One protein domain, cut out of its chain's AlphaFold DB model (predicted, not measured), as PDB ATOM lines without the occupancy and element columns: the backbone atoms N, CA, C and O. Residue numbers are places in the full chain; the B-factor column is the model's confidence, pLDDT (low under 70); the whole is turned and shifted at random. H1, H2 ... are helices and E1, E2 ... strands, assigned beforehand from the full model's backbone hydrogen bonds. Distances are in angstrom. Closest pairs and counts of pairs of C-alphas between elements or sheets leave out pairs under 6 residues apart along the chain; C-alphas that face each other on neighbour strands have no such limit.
ATOM      1  N   ILE A  23      94.915 123.273 161.231       90.44
ATOM      2  CA  ILE A  23      96.157 124.027 161.443       90.44
ATOM      3  C   ILE A  23      95.816 125.368 162.108       90.44
ATOM      4  O   ILE A  23      94.962 126.107 161.628       90.44
ATOM      5  N   ILE A  24      96.496 125.686 163.209       94.69
ATOM      6  CA  ILE A  24      96.429 126.981 163.903       94.69
ATOM      7  C   ILE A  24      97.385 127.986 163.261       94.69
ATOM      8  O   ILE A  24      97.027 129.150 163.100       94.69
ATOM      9  N   SER A  25      98.604 127.557 162.929       94.62
ATOM     10  CA  SER A  25      99.619 128.438 162.350       94.62
ATOM     11  C   SER A  25     100.645 127.690 161.513       94.62
ATOM     12  O   SER A  25     100.991 126.553 161.845       94.62
ATOM     13  N   ILE A  26     101.191 128.384 160.515       91.75
ATOM     14  CA  ILE A  26     102.347 127.955 159.718       91.75
ATOM     15  C   ILE A  26     103.454 128.990 159.929       91.75
ATOM     16  O   ILE A  26     103.228 130.179 159.715       91.75
ATOM     17  N   ASN A  27     104.623 128.581 160.431       91.38
ATOM     18  CA  ASN A  27     105.730 129.485 160.792       91.38
ATOM     19  C   ASN A  27     105.312 130.648 161.715       91.38
ATOM     20  O   ASN A  27     105.816 131.766 161.613       91.38
ATOM     21  N   GLY A  28     104.359 130.389 162.618       93.38
ATOM     22  CA  GLY A  28     103.797 131.394 163.527       93.38
ATOM     23  C   GLY A  28     102.847 132.403 162.870       93.38
ATOM     24  O   GLY A  28     102.387 133.318 163.548       93.38
ATOM     25  N   GLN A  29     102.535 132.245 161.581       93.31
ATOM     26  CA  GLN A  29     101.577 133.069 160.843       93.31
ATOM     27  C   GLN A  29     100.202 132.404 160.773       93.31
ATOM     28  O   GLN A  29     100.078 131.180 160.891       93.31
ATOM     29  N   ILE A  30      99.167 133.214 160.536       93.69
ATOM     30  CA  ILE A  30      97.831 132.716 160.199       93.69
ATOM     31  C   ILE A  30      97.951 131.887 158.904       93.69
ATOM     32  O   ILE A  30      98.571 132.367 157.955       93.69
ATOM     33  N   PRO A  31      97.373 130.670 158.825       90.44
ATOM     34  CA  PRO A  31      97.580 129.783 157.679       90.44
ATOM     35  C   PRO A  31      97.231 130.422 156.332       90.44
ATOM     36  O   PRO A  31      97.982 130.279 155.376       90.44
ATOM     37  N   VAL A  32      96.131 131.178 156.262       90.19
ATOM     38  CA  VAL A  32      95.718 131.866 155.027       90.19
ATOM     39  C   VAL A  32      96.738 132.921 154.594       90.19
ATOM     40  O   VAL A  32      97.066 132.981 153.414       90.19
ATOM     41  N   ASP A  33      97.287 133.706 155.524       90.56
ATOM     42  CA  ASP A  33      98.292 134.729 155.203       90.56
ATOM     43  C   ASP A  33      99.590 134.091 154.691       90.56
ATOM     44  O   ASP A  33     100.176 134.566 153.717       90.56
ATOM     45  N   TYR A  34      99.998 132.970 155.298       87.50
ATOM     46  CA  TYR A  34     101.150 132.191 154.846       87.50
ATOM     47  C   TYR A  34     100.960 131.669 153.415       87.50
ATOM     48  O   TYR A  34     101.863 131.774 152.584       87.50
ATOM     49  N   LEU A  35      99.776 131.122 153.111       86.75
ATOM     50  CA  LEU A  35      99.454 130.617 151.774       86.75
ATOM     51  C   LEU A  35      99.380 131.754 150.751       86.75
ATOM     52  O   LEU A  35      99.926 131.615 149.665       86.75
ATOM     53  N   LEU A  36      98.792 132.903 151.099       87.19
ATOM     54  CA  LEU A  36      98.780 134.086 150.231       87.19
ATOM     55  C   LEU A  36     100.198 134.578 149.914       87.19
ATOM     56  O   LEU A  36     100.473 134.908 148.762       87.19
ATOM     57  N   GLY A  37     101.093 134.595 150.906       83.94
ATOM     58  CA  GLY A  37     102.513 134.890 150.692       83.94
ATOM     59  C   GLY A  37     103.175 133.864 149.772       83.94
ATOM     60  O   GLY A  37     103.776 134.233 148.769       83.94
ATOM     61  N   THR A  38     102.960 132.573 150.040       80.75
ATOM     62  CA  THR A  38     103.479 131.469 149.213       80.75
ATOM     63  C   THR A  38     103.020 131.565 147.755       80.75
ATOM     64  O   THR A  38     103.813 131.348 146.842       80.75
ATOM     65  N   ALA A  39     101.758 131.936 147.522       81.94
ATOM     66  CA  ALA A  39     101.209 132.182 146.190       81.94
ATOM     67  C   ALA A  39     102.025 133.227 145.416       81.94
ATOM     68  O   ALA A  39     102.323 133.039 144.246       81.94
ATOM     69  N   GLN A  40     102.381 134.337 146.068       78.50
ATOM     70  CA  GLN A  40     103.144 135.420 145.441       78.50
ATOM     71  C   GLN A  40     104.629 135.072 145.268       78.50
ATOM     72  O   GLN A  40     105.275 135.578 144.354       78.50
ATOM     73  N   ASP A  41     105.162 134.211 146.137       74.62
ATOM     74  CA  ASP A  41     106.564 133.790 146.123       74.62
ATOM     75  C   ASP A  41     106.844 132.627 145.154       74.62
ATOM     76  O   ASP A  41     107.994 132.209 144.970       74.62
ATOM     77  N   THR A  42     105.806 132.083 144.520       66.38
ATOM     78  CA  THR A  42     105.937 131.039 143.506       66.38
ATOM     79  C   THR A  42     105.834 131.648 142.111       66.38
ATOM     80  O   THR A  42     105.016 132.523 141.853       66.38
ATOM     81  N   ASP A  43     106.728 131.227 141.207       60.50
ATOM     82  CA  ASP A  43     106.721 131.658 139.797       60.50
ATOM     83  C   ASP A  43     105.464 131.106 139.116       60.50
ATOM     84  O   ASP A  43     105.462 130.009 138.554       60.50
ATOM     85  N   THR A  44     104.359 131.828 139.258       63.25
ATOM     86  CA  THR A  44     103.101 131.509 138.606       63.25
ATOM     87  C   THR A  44     103.012 132.278 137.301       63.25
ATOM     88  O   THR A  44     103.219 133.488 137.262       63.25
ATOM     89  N   GLN A  45     102.615 131.592 136.234       67.56
ATOM     90  CA  GLN A  45     102.436 132.147 134.886       67.56
ATOM     91  C   GLN A  45     101.303 133.196 134.781       67.56
ATOM     92  O   GLN A  45     100.960 133.632 133.683       67.56
ATOM     93  N   TYR A  46     100.702 133.586 135.908       80.69
ATOM     94  CA  TYR A  46      99.494 134.398 136.003       80.69
ATOM     95  C   TYR A  46      99.766 135.675 136.788       80.69
ATOM     96  O   TYR A  46     100.578 135.689 137.706       80.69
ATOM     97  N   SER A  47      99.058 136.749 136.435       78.44
ATOM     98  CA  SER A  47      99.146 138.039 137.144       78.44
ATOM     99  C   SER A  47      97.961 138.306 138.082       78.44
ATOM    100  O   SER A  47      98.023 139.234 138.885       78.44
ATOM    101  N   ASP A  48      96.886 137.516 137.995       88.44
ATOM    102  CA  ASP A  48      95.702 137.663 138.849       88.44
ATOM    103  C   ASP A  48      95.887 136.940 140.198       88.44
ATOM    104  O   ASP A  48      96.080 135.724 140.207       88.44
ATOM    105  N   PRO A  49      95.787 137.627 141.351       89.25
ATOM    106  CA  PRO A  49      96.020 137.011 142.657       89.25
ATOM    107  C   PRO A  49      95.085 135.843 142.999       89.25
ATOM    108  O   PRO A  49      95.470 134.974 143.781       89.25
ATOM    109  N   ASP A  50      93.865 135.823 142.460       91.75
ATOM    110  CA  ASP A  50      92.899 134.754 142.704       91.75
ATOM    111  C   ASP A  50      93.253 133.496 141.884       91.75
ATOM    112  O   ASP A  50      93.266 132.391 142.431       91.75
ATOM    113  N   ALA A  51      93.674 133.657 140.627       89.88
ATOM    114  CA  ALA A  51      94.210 132.568 139.805       89.88
ATOM    115  C   ALA A  51      95.519 131.992 140.359       89.88
ATOM    116  O   ALA A  51      95.697 130.774 140.394       89.88
ATOM    117  N   ILE A  52      96.415 132.855 140.846       87.94
ATOM    118  CA  ILE A  52      97.644 132.442 141.537       87.94
ATOM    119  C   ILE A  52      97.292 131.595 142.767       87.94
ATOM    120  O   ILE A  52      97.867 130.528 142.973       87.94
ATOM    121  N   TYR A  53      96.304 132.024 143.559       89.00
ATOM    122  CA  TYR A  53      95.880 131.297 144.755       89.00
ATOM    123  C   TYR A  53      95.320 129.902 144.439       89.00
ATOM    124  O   TYR A  53      95.617 128.945 145.152       89.00
ATOM    125  N   ASN A  54      94.585 129.745 143.333       88.19
ATOM    126  CA  ASN A  54      94.117 128.430 142.883       88.19
ATOM    127  C   ASN A  54      95.260 127.441 142.615       88.19
ATOM    128  O   ASN A  54      95.085 126.243 142.815       88.19
ATOM    129  N   LYS A  55      96.444 127.921 142.213       82.56
ATOM    130  CA  LYS A  55      97.621 127.074 141.952       82.56
ATOM    131  C   LYS A  55      98.354 126.614 143.205       82.56
ATOM    132  O   LYS A  55      99.322 125.868 143.090       82.56
ATOM    133  N   ILE A  56      97.934 127.036 144.392       83.12
ATOM    134  CA  ILE A  56      98.519 126.575 145.655       83.12
ATOM    135  C   ILE A  56      98.073 125.146 145.971       83.12
ATOM    136  O   ILE A  56      98.857 124.360 146.498       83.12
ATOM    137  N   PHE A  57      96.829 124.798 145.647       82.81
ATOM    138  CA  PHE A  57      96.192 123.571 146.118       82.81
ATOM    139  C   PHE A  57      96.283 122.446 145.093       82.81
ATOM    140  O   PHE A  57      96.183 122.687 143.891       82.81
ATOM    141  N   THR A  58      96.423 121.206 145.575       80.94
ATOM    142  CA  THR A  58      96.209 120.026 144.731       80.94
ATOM    143  C   THR A  58      94.776 120.036 144.215       80.94
ATOM    144  O   THR A  58      93.819 120.221 144.967       80.94
ATOM    145  N   THR A  59      94.648 119.815 142.916       78.38
ATOM    146  CA  THR A  59      93.375 119.631 142.226       78.38
ATOM    147  C   THR A  59      93.403 118.288 141.504       78.38
ATOM    148  O   THR A  59      94.436 117.625 141.430       78.38
ATOM    149  N   ILE A  60      92.284 117.903 140.898       74.75
ATOM    150  CA  ILE A  60      92.234 116.736 140.005       74.75
ATOM    151  C   ILE A  60      93.201 116.857 138.815       74.75
ATOM    152  O   ILE A  60      93.560 115.848 138.219       74.75
ATOM    153  N   PHE A  61      93.658 118.073 138.496       75.56
ATOM    154  CA  PHE A  61      94.620 118.342 137.430       75.56
ATOM    155  C   PHE A  61      96.088 118.210 137.871       75.56
ATOM    156  O   PHE A  61      96.992 118.419 137.067       75.56
ATOM    157  N   GLY A  62      96.341 117.881 139.139       75.06
ATOM    158  CA  GLY A  62      97.681 117.685 139.682       75.06
ATOM    159  C   GLY A  62      97.943 118.483 140.953       75.06
ATOM    160  O   GLY A  62      97.079 119.204 141.465       75.06
ATOM    161  N   ASP A  63      99.162 118.332 141.463       75.00
ATOM    162  CA  ASP A  63      99.595 118.977 142.695       75.00
ATOM    163  C   ASP A  63      99.742 120.490 142.535       75.00
ATOM    164  O   ASP A  63     100.240 120.999 141.528       75.00
ATOM    165  N   GLY A  64      99.304 121.214 143.561       76.62
ATOM    166  CA  GLY A  64      99.531 122.643 143.671       76.62
ATOM    167  C   GLY A  64     100.958 122.945 144.117       76.62
ATOM    168  O   GLY A  64     101.700 122.084 144.587       76.62
ATOM    169  N   SER A  65     101.366 124.201 143.994       74.75
ATOM    170  CA  SER A  65     102.703 124.662 144.380       74.75
ATOM    171  C   SER A  65     103.033 124.422 145.857       74.75
ATOM    172  O   SER A  65     104.170 124.095 146.183       74.75
ATOM    173  N   PHE A  66     102.040 124.513 146.745       76.31
ATOM    174  CA  PHE A  66     102.234 124.248 148.171       76.31
ATOM    175  C   PHE A  66     102.318 122.755 148.496       76.31
ATOM    176  O   PHE A  66     102.993 122.389 149.447       76.31
ATOM    177  N   THR A  67     101.658 121.885 147.727       67.88
ATOM    178  CA  THR A  67     101.719 120.429 147.942       67.88
ATOM    179  C   THR A  67     102.885 119.765 147.218       67.88
ATOM    180  O   THR A  67     103.365 118.728 147.663       67.88
ATOM    181  N   SER A  68     103.373 120.374 146.137       65.25
ATOM    182  CA  SER A  68     104.578 119.944 145.417       65.25
ATOM    183  C   SER A  68     105.888 120.428 146.060       65.25
ATOM    184  O   SER A  68     106.961 120.091 145.559       65.25
ATOM    185  N   ASP A  69     105.820 121.187 147.164       61.09
ATOM    186  CA  ASP A  69     106.962 121.763 147.898       61.09
ATOM    187  C   ASP A  69     107.909 122.621 147.021       61.09
ATOM    188  O   ASP A  69     109.090 122.804 147.339       61.09
ATOM    189  N   ILE A  70     107.421 123.172 145.900       59.19
ATOM    190  CA  ILE A  70     108.236 123.988 144.989       59.19
ATOM    191  C   ILE A  70     108.117 125.465 145.365       59.19
ATOM    192  O   ILE A  70     107.141 126.137 145.037       59.19
ATOM    193  N   HIS A  71     109.175 126.000 145.974       65.00
ATOM    194  CA  HIS A  71     109.322 127.425 146.268       65.00
ATOM    195  C   HIS A  71     110.420 128.043 145.395       65.00
ATOM    196  O   HIS A  71     111.611 127.940 145.697       65.00
ATOM    197  N   ASN A  72     110.025 128.701 144.303       60.62
ATOM    198  CA  ASN A  72     110.967 129.243 143.312       60.62
ATOM    199  C   ASN A  72     111.801 130.426 143.835       60.62
ATOM    200  O   ASN A  72     112.927 130.620 143.378       60.62
ATOM    201  N   LEU A  73     111.292 131.187 144.811       65.00
ATOM    202  CA  LEU A  73     112.030 132.279 145.465       65.00
ATOM    203  C   LEU A  73     112.677 131.872 146.805       65.00
ATOM    204  O   LEU A  73     113.271 132.707 147.487       65.00
ATOM    205  N   GLY A  74     112.636 130.578 147.143       67.00
ATOM    206  CA  GLY A  74     113.248 130.009 148.343       67.00
ATOM    207  C   GLY A  74     112.387 130.125 149.604       67.00
ATOM    208  O   GLY A  74     111.190 130.388 149.548       67.00
ATOM    209  N   PHE A  75     113.019 129.898 150.756       73.12
ATOM    210  CA  PHE A  75     112.379 129.913 152.072       73.12
ATOM    211  C   PHE A  75     113.079 130.916 152.988       73.12
ATOM    212  O   PHE A  75     114.295 131.093 152.920       73.12
ATOM    213  N   SER A  76     112.324 131.541 153.891       71.00
ATOM    214  CA  SER A  76     112.880 132.451 154.905       71.00
ATOM    215  C   SER A  76     113.445 131.732 156.138       71.00
ATOM    216  O   SER A  76     114.088 132.367 156.974       71.00
ATOM    217  N   GLN A  77     113.194 130.424 156.268       79.69
ATOM    218  CA  GLN A  77     113.585 129.588 157.405       79.69
ATOM    219  C   GLN A  77     114.049 128.207 156.923       79.69
ATOM    220  O   GLN A  77     113.574 127.720 155.897       79.69
ATOM    221  N   ASP A  78     114.915 127.554 157.702       85.81
ATOM    222  CA  ASP A  78     115.409 126.194 157.420       85.81
ATOM    223  C   ASP A  78     114.322 125.119 157.581       85.81
ATOM    224  O   ASP A  78     114.472 124.005 157.085       85.81
ATOM    225  N   GLN A  79     113.227 125.435 158.279       87.38
ATOM    226  CA  GLN A  79     112.114 124.523 158.523       87.38
ATOM    227  C   GLN A  79     110.770 125.234 158.349       87.38
ATOM    228  O   GLN A  79     110.644 126.419 158.656       87.38
ATOM    229  N   THR A  80     109.761 124.487 157.907       87.38
ATOM    230  CA  THR A  80     108.356 124.896 157.920       87.38
ATOM    231  C   THR A  80     107.636 124.198 159.074       87.38
ATOM    232  O   THR A  80     107.587 122.970 159.147       87.38
ATOM    233  N   ILE A  81     107.100 124.992 160.001       91.88
ATOM    234  CA  ILE A  81     106.524 124.542 161.270       91.88
ATOM    235  C   ILE A  81     105.003 124.685 161.230       91.88
ATOM    236  O   ILE A  81     104.478 125.793 161.117       91.88
ATOM    237  N   PHE A  82     104.301 123.571 161.417       93.12
ATOM    238  CA  PHE A  82     102.846 123.477 161.484       93.12
ATOM    239  C   PHE A  82     102.398 123.223 162.920       93.12
ATOM    240  O   PHE A  82     102.811 122.237 163.532       93.12
ATOM    241  N   VAL A  83     101.519 124.073 163.449       95.19
ATOM    242  CA  VAL A  83     100.894 123.893 164.771       95.19
ATOM    243  C   VAL A  83      99.433 123.515 164.580       95.19
ATOM    244  O   VAL A  83      98.719 124.211 163.861       95.19
ATOM    245  N   PHE A  84      98.978 122.449 165.232       93.94
ATOM    246  CA  PHE A  84      97.636 121.891 165.056       93.94
ATOM    247  C   PHE A  84      96.728 122.148 166.262       93.94
ATOM    248  O   PHE A  84      97.185 122.314 167.395       93.94
ATOM    249  N   THR A  85      95.414 122.137 166.037       93.56
ATOM    250  CA  THR A  85      94.398 122.344 167.083       93.56
ATOM    251  C   THR A  85      94.385 121.280 168.175       93.56
ATOM    252  O   THR A  85      94.001 121.578 169.303       93.56
ATOM    253  N   ASN A  86      94.844 120.063 167.887       91.12
ATOM    254  CA  ASN A  86      95.032 118.999 168.876       91.12
ATOM    255  C   ASN A  86      96.291 119.189 169.757       91.12
ATOM    256  O   ASN A  86      96.577 118.338 170.599       91.12
ATOM    257  N   GLY A  87      97.043 120.281 169.568       93.12
ATOM    258  CA  GLY A  87      98.255 120.611 170.317       93.12
ATOM    259  C   GLY A  87      99.539 119.978 169.777       93.12
ATOM    260  O   GLY A  87     100.600 120.202 170.360       93.12
ATOM    261  N   THR A  88      99.486 119.203 168.689       93.88
ATOM    262  CA  THR A  88     100.698 118.668 168.058       93.88
ATOM    263  C   THR A  88     101.397 119.725 167.207       93.88
ATOM    264  O   THR A  88     100.828 120.743 166.808       93.88
ATOM    265  N   THR A  89     102.681 119.497 166.940       95.75
ATOM    266  CA  THR A  89     103.491 120.333 166.053       95.75
ATOM    267  C   THR A  89     104.290 119.432 165.126       95.75
ATOM    268  O   THR A  89     104.865 118.442 165.578       95.75
ATOM    269  N   ILE A  90     104.310 119.768 163.839       92.88
ATOM    270  CA  ILE A  90     105.139 119.111 162.825       92.88
ATOM    271  C   ILE A  90     106.142 120.140 162.314       92.88
ATOM    272  O   ILE A  90     105.784 121.293 162.097       92.88
ATOM    273  N   SER A  91     107.391 119.722 162.135       92.69
ATOM    274  CA  SER A  91     108.444 120.531 161.525       92.69
ATOM    275  C   SER A  91     108.990 119.782 160.318       92.69
ATOM    276  O   SER A  91     109.363 118.614 160.449       92.69
ATOM    277  N   ILE A  92     109.001 120.435 159.159       87.00
ATOM    278  CA  ILE A  92     109.488 119.884 157.892       87.00
ATOM    279  C   ILE A  92     110.723 120.677 157.474       87.00
ATOM    280  O   ILE A  92     110.671 121.901 157.431       87.00
ATOM    281  N   ASP A  93     111.833 119.999 157.175       85.25
ATOM    282  CA  ASP A  93     113.050 120.666 156.703       85.25
ATOM    283  C   ASP A  93     112.853 121.212 155.284       85.25
ATOM    284  O   ASP A  93     112.556 120.454 154.357       85.25
ATOM    285  N   ASN A  94     113.108 122.505 155.103       81.19
ATOM    286  CA  ASN A  94     113.124 123.142 153.795       81.19
ATOM    287  C   ASN A  94     114.450 122.818 153.098       81.19
ATOM    288  O   ASN A  94     115.535 123.060 153.632       81.19
TER     289      ASN A  94
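AT A GLANCE: This is residues 23 to 94 of the 432 residues of the protein "TSPc domain-containing protein" of Glarea lozoyensis (strain ATCC 74030 / MF5533) (UniProt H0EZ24). A small antiparallel sheet of three strands, E1, E2 and E3, makes one end of the domain; H1 leads away from its E1 side to the short helix H2 at the other end, set crosswise to H1. A long stretch with no named element, residues 55 to 78, loops back from H2 to the sheet. The printed part has 72 residues, with two named helices and three named strands in the order E1, H1, H2, E2, E3; the class is mixed, with 32 residues, under half, in named elements. The whole is compact, with a radius of gyration of the C-alphas of 12.5 A, and only just elongated, spanning 36 by 24 by 20 A.

IN THESE COORDINATES: E1, residues 23 to 26, begins at C-alpha 23 (96.157, 124.027, 161.443). H1, residues 31 to 41, is 15.2 A long. H2, residues 49 to 54, ends at C-alpha 54 (94.117, 128.430, 142.883). E2, residues 79 to 84, is 16.1 A long. E3, residues 89 to 93, is 13.4 A long and ends at C-alpha 93 (113.050, 120.666, 156.703).

HOW THE PARTS SIT: E1 and E2 are antiparallel neighbours at 163 degrees, with N 24 and O 83 2.7 A apart, within hydrogen-bond range. E2 and E3 form a hairpin at 162 degrees, with N 80 and O 92 at 2.8 A. H1 is on the sheet at a height of 7.1 A, over none of its strands; its closest C-alphas to E1 are those of Pro 31 and Ser 25, 5.3 A. H1 and H2 touch, closest at the C-alphas of Ala 39 and Tyr 53, 5.6 A, and are only just about perpendicular at 72 degrees. H2 is not on the sheet. Every O i to N i+4 pair in H1 and H2 is within hydrogen-bond range.

THE WHOLE: The two C-alphas farthest apart, those of Gln 45 and Gly 87, are 37.5 A apart. The printed part has no cut. The link from H2 to E2 is long, 24 residues. Residues 42 to 45 and 67 to 74 have pLDDT under 70; the mean of the printed part is 82.3.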